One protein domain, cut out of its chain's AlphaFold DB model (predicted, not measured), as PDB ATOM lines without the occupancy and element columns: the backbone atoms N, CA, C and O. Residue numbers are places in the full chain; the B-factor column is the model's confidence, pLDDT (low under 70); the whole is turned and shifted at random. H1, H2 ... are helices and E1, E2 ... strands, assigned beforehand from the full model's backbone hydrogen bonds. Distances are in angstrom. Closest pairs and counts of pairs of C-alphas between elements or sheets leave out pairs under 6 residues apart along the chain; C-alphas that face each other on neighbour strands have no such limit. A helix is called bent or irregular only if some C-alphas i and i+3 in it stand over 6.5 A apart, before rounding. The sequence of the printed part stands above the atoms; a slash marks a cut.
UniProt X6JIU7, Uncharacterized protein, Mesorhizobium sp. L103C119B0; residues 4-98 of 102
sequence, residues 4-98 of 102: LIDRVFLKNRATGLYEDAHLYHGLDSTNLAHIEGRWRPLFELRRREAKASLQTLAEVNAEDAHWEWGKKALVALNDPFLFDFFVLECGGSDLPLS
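Overview. This is residues 4 to 98 of the 102 residues of an uncharacterized protein of Mesorhizobium sp. L103C119B0 (UniProt X6JIU7). A strongly twisted sheet of four strands stands with its E4 edge over a pair of helices, the first arm of the long bent helix H1 and H3, which are side by side and run opposite ways. The hairpin of E1 and E2 makes the part of the sheet far from these helices, while the second arm of H1 runs on beyond the sheet with the short H2 packed on it. The printed part has 95 residues, with named elements in the order E1, E2, H1, H2, H3, E3, E4; the sheet's order is E1, E2, E3, E4, all antiparallel, and the class is mixed, helices and strands. The whole is compact, with a radius of gyration of the C-alphas of 14.2 A and spans of 40 by 31 by 18 A.

Arrangement. E1, residues 4 to 11, and E2, residues 18 to 25, form an antiparallel hairpin, with N 8 and O 21 at 2.8 A. H1, residues 29 to 53, is bent: C-alphas 37 and 40 are 6.8 A apart. By its hydrogen bonds it was assigned as one helix; its arms, H1a, residues 29 to 37, and H1b, residues 40 to 53, stand at a shallow tilt of 29 degrees. H2, residues 63 to 67, touches H1b, the closest C-alphas being those of Phe 43 and Ala 65, 5.2 A apart; H2 is only just irregular, with C-alphas 63 and 66 at 6.53 A. H3, residues 69 to 78, touches H1a at a shallow tilt of 22 degrees, opposite ways; the closest C-alphas, of Ile 35 and Gly 70, are 6.0 A apart. E3, residues 86 to 90, is the antiparallel neighbour of E2, with N 22 and O 89 at 2.9 A. E4, residues 93 to 97, forms a hairpin with E3, with N 95 and O 88 at 2.7 A. H1a is on the sheet at a height of 7.4 A, only just over E4 with 3 C-alphas, and runs across the strands, at 79 degrees to E4 on the local plane. H1b is not on the sheet. In H1a, H1b and H3 every O i to N i+4 pair is within hydrogen-bond range; in H2 0 of 1 is, beside 2 of 2 O i to N i+3 pairs.

Along the chain. E1 begins at C-alpha 4, (-40.604, 2.088, 40.779), and is 19.9 A long; E2 is 21.9 A. H1a is 11.9 A long and H1b 19.9 A, ending at C-alpha 53, (-31.109, -34.821, 31.466). H3 is 14.3 A long, E3 13.4 A and E4 12.7 A, ending at C-alpha 97, (-41.631, -10.561, 34.752).

Size, cuts and confidence. The two C-alphas farthest apart, of Ser 53 and Phe 81, are 40.4 A apart. The printed part has no cut, and no link is long. Mean pLDDT of the printed part is 81.5; residues 91 to 98 are under 70.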
ATOM      1  N   LEU A   4     -40.705   2.972  39.614       92.06
ATOM      2  CA  LEU A   4     -40.604   2.088  40.779       92.06
ATOM      3  C   LEU A   4     -41.990   1.940  41.419       92.06
ATOM      4  O   LEU A   4     -42.607   2.944  41.767       92.06
ATOM      5  N   ILE A   5     -42.448   0.701  41.582       93.75
ATOM      6  CA  ILE A   5     -43.698   0.368  42.271       93.75
ATOM      7  C   ILE A   5     -43.407   0.084  43.738       93.75
ATOM      8  O   ILE A   5     -44.004   0.703  44.613       93.75
ATOM      9  N   ASP A   6     -42.504  -0.865  44.001       92.00
ATOM     10  CA  ASP A   6     -42.271  -1.371  45.351       92.00
ATOM     11  C   ASP A   6     -40.889  -2.023  45.500       92.00
ATOM     12  O   ASP A   6     -40.177  -2.281  44.523       92.00
ATOM     13  N   ARG A   7     -40.520  -2.313  46.745       90.88
ATOM     14  CA  ARG A   7     -39.385  -3.151  47.117       90.88
ATOM     15  C   ARG A   7     -39.896  -4.482  47.639       90.88
ATOM     16  O   ARG A   7     -40.693  -4.530  48.568       90.88
ATOM     17  N   VAL A   8     -39.402  -5.565  47.058       89.69
ATOM     18  CA  VAL A   8     -39.822  -6.924  47.397       89.69
ATOM     19  C   VAL A   8     -38.620  -7.775  47.772       89.69
ATOM     20  O   VAL A   8     -37.524  -7.587  47.253       89.69
ATOM     21  N   PHE A   9     -38.834  -8.744  48.658       87.25
ATOM     22  CA  PHE A   9     -37.801  -9.696  49.049       87.25
ATOM     23  C   PHE A   9     -37.905 -10.953  48.193       87.25
ATOM     24  O   PHE A   9     -38.903 -11.678  48.254       87.25
ATOM     25  N   LEU A  10     -36.863 -11.244  47.418       83.19
ATOM     26  CA  LEU A  10     -36.786 -12.457  46.614       83.19
ATOM     27  C   LEU A  10     -35.909 -13.486  47.310       83.19
ATOM     28  O   LEU A  10     -34.810 -13.184  47.766       83.19
ATOM     29  N   LYS A  11     -36.377 -14.732  47.367       82.62
ATOM     30  CA  LYS A  11     -35.553 -15.835  47.858       82.62
ATOM     31  C   LYS A  11     -34.587 -16.277  46.762       82.62
ATOM     32  O   LYS A  11     -35.003 -16.891  45.776       82.62
ATOM     33  N   ASN A  12     -33.299 -16.031  46.961       77.19
ATOM     34  CA  ASN A  12     -32.252 -16.566  46.110       77.19
ATOM     35  C   ASN A  12     -32.183 -18.090  46.302       77.19
ATOM     36  O   ASN A  12     -31.940 -18.596  47.396       77.19
ATOM     37  N   ARG A  13     -32.420 -18.849  45.229       73.06
ATOM     38  CA  ARG A  13     -32.423 -20.320  45.286       73.06
ATOM     39  C   ARG A  13     -31.027 -20.929  45.419       73.06
ATOM     40  O   ARG A  13     -30.927 -22.049  45.900       73.06
ATOM     41  N   ALA A  14     -29.978 -20.220  45.004       72.75
ATOM     42  CA  ALA A  14     -28.603 -20.700  45.110       72.75
ATOM     43  C   ALA A  14     -28.066 -20.576  46.543       72.75
ATOM     44  O   ALA A  14     -27.379 -21.473  47.019       72.75
ATOM     45  N   THR A  15     -28.396 -19.484  47.237       76.56
ATOM     46  CA  THR A  15     -27.919 -19.219  48.607       76.56
ATOM     47  C   THR A  15     -28.948 -19.573  49.681       76.56
ATOM     48  O   THR A  15     -28.596 -19.751  50.842       76.56
ATOM     49  N   GLY A  16     -30.229 -19.667  49.316       80.81
ATOM     50  CA  GLY A  16     -31.350 -19.850  50.238       80.81
ATOM     51  C   GLY A  16     -31.754 -18.581  51.001       80.81
ATOM     52  O   GLY A  16     -32.740 -18.626  51.738       80.81
ATOM     53  N   LEU A  17     -31.024 -17.477  50.818       83.38
ATOM     54  CA  LEU A  17     -31.230 -16.204  51.509       83.38
ATOM     55  C   LEU A  17     -32.240 -15.318  50.774       83.38
ATOM     56  O   LEU A  17     -32.492 -15.496  49.583       83.38
ATOM     57  N   TYR A  18     -32.816 -14.361  51.497       84.50
ATOM     58  CA  TYR A  18     -33.645 -13.317  50.905       84.50
ATOM     59  C   TYR A  18     -32.780 -12.126  50.505       84.50
ATOM     60  O   TYR A  18     -31.916 -11.699  51.271       84.50
ATOM     61  N   GLU A  19     -33.032 -11.604  49.313       83.19
ATOM     62  CA  GLU A  19     -32.347 -10.455  48.733       83.19
ATOM     63  C   GLU A  19     -33.369  -9.373  48.382       83.19
ATOM     64  O   GLU A  19     -34.500  -9.672  47.981       83.19
ATOM     65  N   ASP A  20     -32.961  -8.116  48.547       87.25
ATOM     66  CA  ASP A  20     -33.762  -6.963  48.151       87.25
ATOM     67  C   ASP A  20     -33.852  -6.872  46.627       87.25
ATOM     68  O   ASP A  20     -32.838  -6.849  45.921       87.25
ATOM     69  N   ALA A  21     -35.076  -6.741  46.130       88.31
ATOM     70  CA  ALA A  21     -35.362  -6.476  44.734       88.31
ATOM     71  C   ALA A  21     -36.297  -5.276  44.581       88.31
ATOM     72  O   ALA A  21     -37.133  -4.981  45.436       88.31
ATOM     73  N   HIS A  22     -36.165  -4.592  43.453       90.06
ATOM     74  CA  HIS A  22     -37.023  -3.478  43.076       90.06
ATOM     75  C   HIS A  22     -37.993  -3.927  41.992       90.06
ATOM     76  O   HIS A  22     -37.565  -4.447  40.963       90.06
ATOM     77  N   LEU A  23     -39.288  -3.722  42.223       90.00
ATOM     78  CA  LEU A  23     -40.337  -3.965  41.245       90.00
ATOM     79  C   LEU A  23     -40.655  -2.666  40.509       90.00
ATOM     80  O   LEU A  23     -41.039  -1.676  41.130       90.00
ATOM     81  N   TYR A  24     -40.543  -2.691  39.188       90.50
ATOM     82  CA  TYR A  24     -40.845  -1.570  38.313       90.50
ATOM     83  C   TYR A  24     -42.037  -1.865  37.410       90.50
ATOM     84  O   TYR A  24     -42.234  -2.999  36.976       90.50
ATOM     85  N   HIS A  25     -42.790  -0.813  37.099       91.19
ATOM     86  CA  HIS A  25     -43.793  -0.770  36.043       91.19
ATOM     87  C   HIS A  25     -43.163  -0.226  34.763       91.19
ATOM     88  O   HIS A  25     -42.505   0.817  34.784       91.19
ATOM     89  N   GLY A  26     -43.378  -0.918  33.653       88.75
ATOM     90  CA  GLY A  26     -42.727  -0.663  32.377       88.75
ATOM     91  C   GLY A  26     -41.292  -1.190  32.319       88.75
ATOM     92  O   GLY A  26     -40.790  -1.837  33.237       88.75
ATOM     93  N   LEU A  27     -40.621  -0.899  31.207       88.12
ATOM     94  CA  LEU A  27     -39.236  -1.296  30.964       88.12
ATOM     95  C   LEU A  27     -38.454  -0.199  30.230       88.12
ATOM     96  O   LEU A  27     -39.021   0.780  29.726       88.12
ATOM     97  N   ASP A  28     -37.136  -0.351  30.186       87.94
ATOM     98  CA  ASP A  28     -36.229   0.510  29.430       87.94
ATOM     99  C   ASP A  28     -35.251  -0.290  28.544       87.94
ATOM    100  O   ASP A  28     -35.280  -1.522  28.467       87.94
ATOM    101  N   SER A  29     -34.385   0.429  27.829       87.19
ATOM    102  CA  SER A  29     -33.386  -0.167  26.939       87.19
ATOM    103  C   SER A  29     -32.347  -1.027  27.672       87.19
ATOM    104  O   SER A  29     -31.834  -1.975  27.076       87.19
ATOM    105  N   THR A  30     -32.057  -0.752  28.948       87.62
ATOM    106  CA  THR A  30     -31.164  -1.586  29.767       87.62
ATOM    107  C   THR A  30     -31.816  -2.935  30.040       87.62
ATOM    108  O   THR A  30     -31.175  -3.974  29.868       87.62
ATOM    109  N   ASN A  31     -33.110  -2.943  30.370       86.94
ATOM    110  CA  ASN A  31     -33.846  -4.187  30.577       86.94
ATOM    111  C   ASN A  31     -33.883  -5.039  29.296       86.94
ATOM    112  O   ASN A  31     -33.635  -6.244  29.351       86.94
ATOM    113  N   LEU A  32     -34.100  -4.420  28.127       86.94
ATOM    114  CA  LEU A  32     -34.018  -5.122  26.840       86.94
ATOM    115  C   LEU A  32     -32.622  -5.722  26.599       86.94
ATOM    116  O   LEU A  32     -32.504  -6.881  26.191       86.94
ATOM    117  N   ALA A  33     -31.558  -4.968  26.883       87.38
ATOM    118  CA  ALA A  33     -30.190  -5.460  26.743       87.38
ATOM    119  C   ALA A  33     -29.907  -6.660  27.666       87.38
ATOM    120  O   ALA A  33     -29.252  -7.619  27.253       87.38
ATOM    121  N   HIS A  34     -30.430  -6.654  28.894       86.81
ATOM    122  CA  HIS A  34     -30.306  -7.782  29.818       86.81
ATOM    123  C   HIS A  34     -31.097  -9.014  29.361       86.81
ATOM    124  O   HIS A  34     -30.569 -10.128  29.447       86.81
ATOM    125  N   ILE A  35     -32.310  -8.837  28.824       85.81
ATOM    126  CA  ILE A  35     -33.099  -9.930  28.231       85.81
ATOM    127  C   ILE A  35     -32.282 -10.651  27.156       85.81
ATOM    128  O   ILE A  35     -32.107 -11.869  27.202       85.81
ATOM    129  N   GLU A  36     -31.749  -9.888  26.208       86.19
ATOM    130  CA  GLU A  36     -31.102 -10.432  25.018       86.19
ATOM    131  C   GLU A  36     -29.685 -10.948  25.283       86.19
ATOM    132  O   GLU A  36     -29.276 -11.957  24.696       86.19
ATOM    133  N   GLY A  37     -28.941 -10.254  26.150       84.94
ATOM    134  CA  GLY A  37     -27.528 -10.508  26.416       84.94
ATOM    135  C   GLY A  37     -27.251 -11.451  27.586       84.94
ATOM    136  O   GLY A  37     -26.186 -12.061  27.616       84.94
ATOM    137  N   ARG A  38     -28.179 -11.594  28.542       85.31
ATOM    138  CA  ARG A  38     -27.984 -12.436  29.738       85.31
ATOM    139  C   ARG A  38     -29.012 -13.560  29.823       85.31
ATOM    140  O   ARG A  38     -28.636 -14.730  29.878       85.31
ATOM    141  N   TRP A  39     -30.300 -13.224  29.779       82.31
ATOM    142  CA  TRP A  39     -31.366 -14.189  30.067       82.31
ATOM    143  C   TRP A  39     -31.643 -15.160  28.940       82.31
ATOM    144  O   TRP A  39     -31.677 -16.361  29.183       82.31
ATOM    145  N   ARG A  40     -31.792 -14.682  27.702       84.62
ATOM    146  CA  ARG A  40     -32.013 -15.575  26.560       84.62
ATOM    147  C   ARG A  40     -30.896 -16.627  26.435       84.62
ATOM    148  O   ARG A  40     -31.236 -17.803  26.325       84.62
ATOM    149  N   PRO A  41     -29.593 -16.275  26.512       86.62
ATOM    150  CA  PRO A  41     -28.527 -17.277  26.535       86.62
ATOM    151  C   PRO A  41     -28.653 -18.279  27.689       86.62
ATOM    152  O   PRO A  41     -28.487 -19.478  27.473       86.62
ATOM    153  N   LEU A  42     -28.978 -17.810  28.899       84.62
ATOM    154  CA  LEU A  42     -29.151 -18.664  30.076       84.62
ATOM    155  C   LEU A  42     -30.326 -19.642  29.918       84.62
ATOM    156  O   LEU A  42     -30.200 -20.821  30.247       84.62
ATOM    157  N   PHE A  43     -31.460 -19.171  29.404       84.25
ATOM    158  CA  PHE A  43     -32.637 -19.998  29.152       84.25
ATOM    159  C   PHE A  43     -32.376 -21.046  28.073       84.25
ATOM    160  O   PHE A  43     -32.747 -22.205  28.246       84.25
ATOM    161  N   GLU A  44     -31.681 -20.678  26.997       85.94
ATOM    162  CA  GLU A  44     -31.284 -21.626  25.954       85.94
ATOM    163  C   GLU A  44     -30.283 -22.669  26.465       85.94
ATOM    164  O   GLU A  44     -30.384 -23.845  26.108       85.94
ATOM    165  N   LEU A  45     -29.352 -22.281  27.342       86.00
ATOM    166  CA  LEU A  45     -28.456 -23.224  28.013       86.00
ATOM    167  C   LEU A  45     -29.253 -24.233  28.853       86.00
ATOM    168  O   LEU A  45     -29.144 -25.436  28.623       86.00
ATOM    169  N   ARG A  46     -30.127 -23.752  29.743       83.56
ATOM    170  CA  ARG A  46     -30.968 -24.607  30.598       83.56
ATOM    171  C   ARG A  46     -31.903 -25.504  29.798       83.56
ATOM    172  O   ARG A  46     -32.106 -26.661  30.147       83.56
ATOM    173  N   ARG A  47     -32.444 -25.007  28.684       84.12
ATOM    174  CA  ARG A  47     -33.264 -25.796  27.757       84.12
ATOM    175  C   ARG A  47     -32.482 -26.966  27.157       84.12
ATOM    176  O   ARG A  47     -33.031 -28.057  27.006       84.12
ATOM    177  N   ARG A  48     -31.209 -26.757  26.804       86.31
ATOM    178  CA  ARG A  48     -30.328 -27.830  26.313       86.31
ATOM    179  C   ARG A  48     -30.000 -28.833  27.414       86.31
ATOM    180  O   ARG A  48     -30.048 -30.029  27.146       86.31
ATOM    181  N   GLU A  49     -29.720 -28.356  28.624       83.94
ATOM    182  CA  GLU A  49     -29.465 -29.202  29.797       83.94
ATOM    183  C   GLU A  49     -30.673 -30.086  30.115       83.94
ATOM    184  O   GLU A  49     -30.515 -31.299  30.195       83.94
ATOM    185  N   ALA A  50     -31.881 -29.515  30.158       84.94
ATOM    186  CA  ALA A  50     -33.128 -30.250  30.378       84.94
ATOM    187  C   ALA A  50     -33.339 -31.365  29.348       84.94
ATOM    188  O   ALA A  50     -33.661 -32.502  29.687       84.94
ATOM    189  N   LYS A  51     -33.088 -31.058  28.067       84.69
ATOM    190  CA  LYS A  51     -33.174 -32.049  26.988       84.69
ATOM    191  C   LYS A  51     -32.156 -33.181  27.168       84.69
ATOM    192  O   LYS A  51     -32.466 -34.319  26.831       84.69
ATOM    193  N   ALA A  52     -30.960 -32.877  27.667       86.25
ATOM    194  CA  ALA A  52     -29.912 -33.866  27.911       86.25
ATOM    195  C   ALA A  52     -30.179 -34.720  29.163       86.25
ATOM    196  O   ALA A  52     -29.847 -35.903  29.165       86.25
ATOM    197  N   SER A  53     -30.795 -34.148  30.200       84.31
ATOM    198  CA  SER A  53     -31.109 -34.821  31.466       84.31
ATOM    199  C   SER A  53     -32.504 -35.459  31.516       84.31
ATOM    200  O   SER A  53     -32.867 -36.018  32.549       84.31
ATOM    201  N   LEU A  54     -33.279 -35.400  30.422       84.06
ATOM    202  CA  LEU A  54     -34.692 -35.819  30.356       84.06
ATOM    203  C   LEU A  54     -35.587 -35.115  31.393       84.06
ATOM    204  O   LEU A  54     -36.620 -35.648  31.794       84.06
ATOM    205  N   GLN A  55     -35.196 -33.909  31.804       82.12
ATOM    206  CA  GLN A  55     -35.968 -33.057  32.699       82.12
ATOM    207  C   GLN A  55     -36.872 -32.113  31.900       82.12
ATOM    208  O   GLN A  55     -36.620 -31.768  30.743       82.12
ATOM    209  N   THR A  56     -37.953 -31.681  32.529       80.31
ATOM    210  CA  THR A  56     -38.893 -30.693  32.003       80.31
ATOM    211  C   THR A  56     -38.336 -29.272  32.129       80.31
ATOM    212  O   THR A  56     -37.464 -28.984  32.949       80.31
ATOM    213  N   LEU A  57     -38.870 -28.338  31.332       75.19
ATOM    214  CA  LEU A  57     -38.486 -26.920  31.417       75.19
ATOM    215  C   LEU A  57     -38.843 -26.287  32.770       75.19
ATOM    216  O   LEU A  57     -38.133 -25.387  33.216       75.19
ATOM    217  N   ALA A  58     -39.897 -26.782  33.426       74.19
ATOM    218  CA  ALA A  58     -40.284 -26.375  34.772       74.19
ATOM    219  C   ALA A  58     -39.220 -26.770  35.805       74.19
ATOM    220  O   ALA A  58     -38.805 -25.949  36.624       74.19
ATOM    221  N   GLU A  59     -38.705 -28.000  35.721       75.06
ATOM    222  CA  GLU A  59     -37.673 -28.500  36.638       75.06
ATOM    223  C   GLU A  59     -36.360 -27.718  36.528       75.06
ATOM    224  O   GLU A  59     -35.689 -27.501  37.537       75.06
ATOM    225  N   VAL A  60     -36.016 -27.231  35.332       73.94
ATOM    226  CA  VAL A  60     -34.808 -26.414  35.118       73.94
ATOM    227  C   VAL A  60     -35.056 -24.904  35.174       73.94
ATOM    228  O   VAL A  60     -34.130 -24.133  34.930       73.94
ATOM    229  N   ASN A  61     -36.274 -24.453  35.491       72.00
ATOM    230  CA  ASN A  61     -36.635 -23.031  35.525       72.00
ATOM    231  C   ASN A  61     -36.292 -22.293  34.210       72.00
ATOM    232  O   ASN A  61     -35.604 -21.264  34.197       72.00
ATOM    233  N   ALA A  62     -36.712 -22.886  33.093       76.38
ATOM    234  CA  ALA A  62     -36.550 -22.360  31.740       76.38
ATOM    235  C   ALA A  62     -37.883 -22.328  30.978       76.38
ATOM    236  O   ALA A  62     -37.891 -22.342  29.747       76.38
ATOM    237  N   GLU A  63     -39.012 -22.296  31.691       76.06
ATOM    238  CA  GLU A  63     -40.336 -22.140  31.080       76.06
ATOM    239  C   GLU A  63     -40.377 -20.856  30.255       76.06
ATOM    240  O   GLU A  63     -40.702 -20.893  29.076       76.06
ATOM    241  N   ASP A  64     -39.868 -19.760  30.799       74.12
ATOM    242  CA  ASP A  64     -39.807 -18.448  30.157       74.12
ATOM    243  C   ASP A  64     -39.010 -18.394  28.843       74.12
ATOM    244  O   ASP A  64     -39.145 -17.439  28.073       74.12
ATOM    245  N   ALA A  65     -38.232 -19.433  28.519       74.62
ATOM    246  CA  ALA A  65     -37.503 -19.536  27.257       74.62
ATOM    247  C   ALA A  65     -38.417 -19.407  26.024       74.62
ATOM    248  O   ALA A  65     -37.982 -18.921  24.981       74.62
ATOM    249  N   HIS A  66     -39.682 -19.839  26.120       78.19
ATOM    250  CA  HIS A  66     -40.606 -19.823  24.980       78.19
ATOM    251  C   HIS A  66     -41.319 -18.483  24.758       78.19
ATOM    252  O   HIS A  66     -41.981 -18.315  23.738       78.19
ATOM    253  N   TRP A  67     -41.203 -17.527  25.683       78.44
ATOM    254  CA  TRP A  67     -42.031 -16.314  25.681       78.44
ATOM    255  C   TRP A  67     -41.528 -15.203  24.752       78.44
ATOM    256  O   TRP A  67     -42.182 -14.164  24.657       78.44
ATOM    257  N   GLU A  68     -40.402 -15.419  24.061       83.69
ATOM    258  CA  GLU A  68     -39.776 -14.468  23.127       83.69
ATOM    259  C   GLU A  68     -39.673 -13.038  23.695       83.69
ATOM    260  O   GLU A  68     -39.984 -12.049  23.026       83.69
ATOM    261  N   TRP A  69     -39.226 -12.930  24.951       84.94
ATOM    262  CA  TRP A  69     -39.255 -11.693  25.733       84.94
ATOM    263  C   TRP A  69     -38.647 -10.480  25.033       84.94
ATOM    264  O   TRP A  69     -39.222  -9.399  25.105       84.94
ATOM    265  N   GLY A  70     -37.535 -10.644  24.311       85.38
ATOM    266  CA  GLY A  70     -36.887  -9.532  23.615       85.38
ATOM    267  C   GLY A  70     -37.761  -8.911  22.530       85.38
ATOM    268  O   GLY A  70     -37.806  -7.690  22.404       85.38
ATOM    269  N   LYS A  71     -38.529  -9.727  21.792       86.62
ATOM    270  CA  LYS A  71     -39.469  -9.217  20.784       86.62
ATOM    271  C   LYS A  71     -40.603  -8.443  21.446       86.62
ATOM    272  O   LYS A  71     -40.912  -7.340  21.013       86.62
ATOM    273  N   LYS A  72     -41.193  -8.996  22.511       87.44
ATOM    274  CA  LYS A  72     -42.286  -8.342  23.248       87.44
ATOM    275  C   LYS A  72     -41.824  -7.036  23.898       87.44
ATOM    276  O   LYS A  72     -42.516  -6.031  23.793       87.44
ATOM    277  N   ALA A  73     -40.632  -7.030  24.492       86.44
ATOM    278  CA  ALA A  73     -40.030  -5.841  25.081       86.44
ATOM    279  C   ALA A  73     -39.725  -4.770  24.023       86.44
ATOM    280  O   ALA A  73     -40.001  -3.595  24.245       86.44
ATOM    281  N   LEU A  74     -39.220  -5.159  22.845       87.88
ATOM    282  CA  LEU A  74     -39.006  -4.229  21.734       87.88
ATOM    283  C   LEU A  74     -40.323  -3.616  21.240       87.88
ATOM    284  O   LEU A  74     -40.374  -2.421  20.961       87.88
ATOM    285  N   VAL A  75     -41.389  -4.413  21.142       87.31
ATOM    286  CA  VAL A  75     -42.721  -3.910  20.785       87.31
ATOM    287  C   VAL A  75     -43.226  -2.933  21.846       87.31
ATOM    288  O   VAL A  75     -43.606  -1.825  21.492       87.31
ATOM    289  N   ALA A  76     -43.135  -3.280  23.130       85.06
ATOM    290  CA  ALA A  76     -43.581  -2.422  24.229       85.06
ATOM    291  C   ALA A  76     -42.793  -1.108  24.359       85.06
ATOM    292  O   ALA A  76     -43.339  -0.095  24.788       85.06
ATOM    293  N   LEU A  77     -41.512  -1.094  23.976       84.50
ATOM    294  CA  LEU A  77     -40.725   0.142  23.926       84.50
ATOM    295  C   LEU A  77     -41.192   1.095  22.823       84.50
ATOM    296  O   LEU A  77     -41.059   2.306  22.982       84.50
ATOM    297  N   ASN A  78     -41.705   0.554  21.715       85.81
ATOM    298  CA  ASN A  78     -42.230   1.348  20.605       85.81
ATOM    299  C   ASN A  78     -43.698   1.743  20.821       85.81
ATOM    300  O   ASN A  78     -44.093   2.837  20.432       85.81
ATOM    301  N   ASP A  79     -44.487   0.870  21.449       84.31
ATOM    302  CA  ASP A  79     -45.889   1.100  21.789       84.31
ATOM    303  C   ASP A  79     -46.199   0.562  23.203       84.31
ATOM    304  O   ASP A  79     -46.462  -0.634  23.381       84.31
ATOM    305  N   PRO A  80     -46.178   1.444  24.220       74.00
ATOM    306  CA  PRO A  80     -46.402   1.069  25.616       74.00
ATOM    307  C   PRO A  80     -47.815   0.564  25.933       74.00
ATOM    308  O   PRO A  80     -48.030   0.071  27.035       74.00
ATOM    309  N   PHE A  81     -48.785   0.698  25.021       78.19
ATOM    310  CA  PHE A  81     -50.168   0.268  25.262       78.19
ATOM    311  C   PHE A  81     -50.434  -1.182  24.845       78.19
ATOM    312  O   PHE A  81     -51.475  -1.734  25.196       78.19
ATOM    313  N   LEU A  82     -49.514  -1.809  24.103       81.69
ATOM    314  CA  LEU A  82     -49.680  -3.188  23.631       81.69
ATOM    315  C   LEU A  82     -49.390  -4.230  24.706       81.69
ATOM    316  O   LEU A  82     -49.985  -5.306  24.698       81.69
ATOM    317  N   PHE A  83     -48.457  -3.933  25.603       80.56
ATOM    318  CA  PHE A  83     -48.067  -4.849  26.658       80.56
ATOM    319  C   PHE A  83     -47.852  -4.100  27.953       80.56
ATOM    320  O   PHE A  83     -47.048  -3.170  28.015       80.56
ATOM    321  N   ASP A  84     -48.497  -4.602  28.998       84.94
ATOM    322  CA  ASP A  84     -48.181  -4.192  30.347       84.94
ATOM    323  C   ASP A  84     -46.973  -4.990  30.857       84.94
ATOM    324  O   ASP A  84     -46.969  -6.224  30.862       84.94
ATOM    325  N   PHE A  85     -45.900  -4.287  31.210       85.25
ATOM    326  CA  PHE A  85     -44.631  -4.899  31.596       85.25
ATOM    327  C   PHE A  85     -44.300  -4.584  33.041       85.25
ATOM    328  O   PHE A  85     -44.446  -3.452  33.496       85.25
ATOM    329  N   PHE A  86     -43.763  -5.585  33.730       87.94
ATOM    330  CA  PHE A  86     -43.179  -5.421  35.045       87.94
ATOM    331  C   PHE A  86     -41.754  -5.973  35.021       87.94
ATOM    332  O   PHE A  86     -41.420  -6.909  34.289       87.94
ATOM    333  N   VAL A  87     -40.865  -5.349  35.779       87.56
ATOM    334  CA  VAL A  87     -39.460  -5.759  35.836       87.56
ATOM    335  C   VAL A  87     -39.039  -5.848  37.288       87.56
ATOM    336  O   VAL A  87     -39.296  -4.935  38.066       87.56
ATOM    337  N   LEU A  88     -38.389  -6.951  37.648       87.56
ATOM    338  CA  LEU A  88     -37.741  -7.122  38.939       87.56
ATOM    339  C   LEU A  88     -36.238  -6.943  38.787       87.56
ATOM    340  O   LEU A  88     -35.606  -7.658  38.022       87.56
ATOM    341  N   GLU A  89     -35.639  -6.052  39.561       86.06
ATOM    342  CA  GLU A  89     -34.190  -5.829  39.540       86.06
ATOM    343  C   GLU A  89     -33.586  -6.209  40.888       86.06
ATOM    344  O   GLU A  89     -33.975  -5.657  41.917       86.06
ATOM    345  N   CYS A  90     -32.640  -7.153  40.890       82.88
ATOM    346  CA  CYS A  90     -31.989  -7.675  42.094       82.88
ATOM    347  C   CYS A  90     -30.474  -7.763  41.881       82.88
ATOM    348  O   CYS A  90     -30.013  -8.318  40.883       82.88
ATOM    349  N   GLY A  91     -29.677  -7.209  42.802       66.19
ATOM    350  CA  GLY A  91     -28.214  -7.378  42.803       66.19
ATOM    351  C   GLY A  91     -27.483  -7.005  41.497       66.19
ATOM    352  O   GLY A  91     -26.434  -7.577  41.208       66.19
ATOM    353  N   GLY A  92     -28.027  -6.095  40.675       58.09
ATOM    354  CA  GLY A  92     -27.452  -5.705  39.372       58.09
ATOM    355  C   GLY A  92     -27.803  -6.626  38.189       58.09
ATOM    356  O   GLY A  92     -27.201  -6.515  37.113       58.09
ATOM    357  N   SER A  93     -28.755  -7.545  38.378       55.25
ATOM    358  CA  SER A  93     -29.364  -8.357  37.322       55.25
ATOM    359  C   SER A  93     -30.884  -8.171  37.309       55.25
ATOM    360  O   SER A  93     -31.546  -8.319  38.335       55.25
ATOM    361  N   ASP A  94     -31.437  -7.876  36.133       60.16
ATOM    362  CA  ASP A  94     -32.866  -7.584  35.977       60.16
ATOM    363  C   ASP A  94     -33.599  -8.825  35.479       60.16
ATOM    364  O   ASP A  94     -33.323  -9.271  34.374       60.16
ATOM    365  N   LEU A  95     -34.527  -9.377  36.249       57.94
ATOM    366  CA  LEU A  95     -35.491 -10.387  35.820       57.94
ATOM    367  C   LEU A  95     -36.701  -9.698  35.165       57.94
ATOM    368  O   LEU A  95     -37.424  -8.957  35.835       57.94
ATOM    369  N   PRO A  96     -36.987  -9.949  33.880       49.09
ATOM    370  CA  PRO A  96     -38.248  -9.527  33.286       49.09
ATOM    371  C   PRO A  96     -39.358 -10.433  33.822       49.09
ATOM    372  O   PRO A  96     -39.286 -11.647  33.649       49.09
ATOM    373  N   LEU A  97     -40.387  -9.859  34.442       49.47
ATOM    374  CA  LEU A  97     -41.631 -10.561  34.752       49.47
ATOM    375  C   LEU A  97     -42.759  -9.855  34.009       49.47
ATOM    376  O   LEU A  97     -43.272  -8.852  34.492       49.47
ATOM    377  N   SER A  98     -43.192 -10.350  32.850       41.06
ATOM    378  CA  SER A  98     -44.437  -9.820  32.288       41.06
ATOM    379  C   SER A  98     -45.631 -10.567  32.871       41.06
ATOM    380  O   SER A  98     -45.741 -11.788  32.773       41.06
TER     381      SER A  98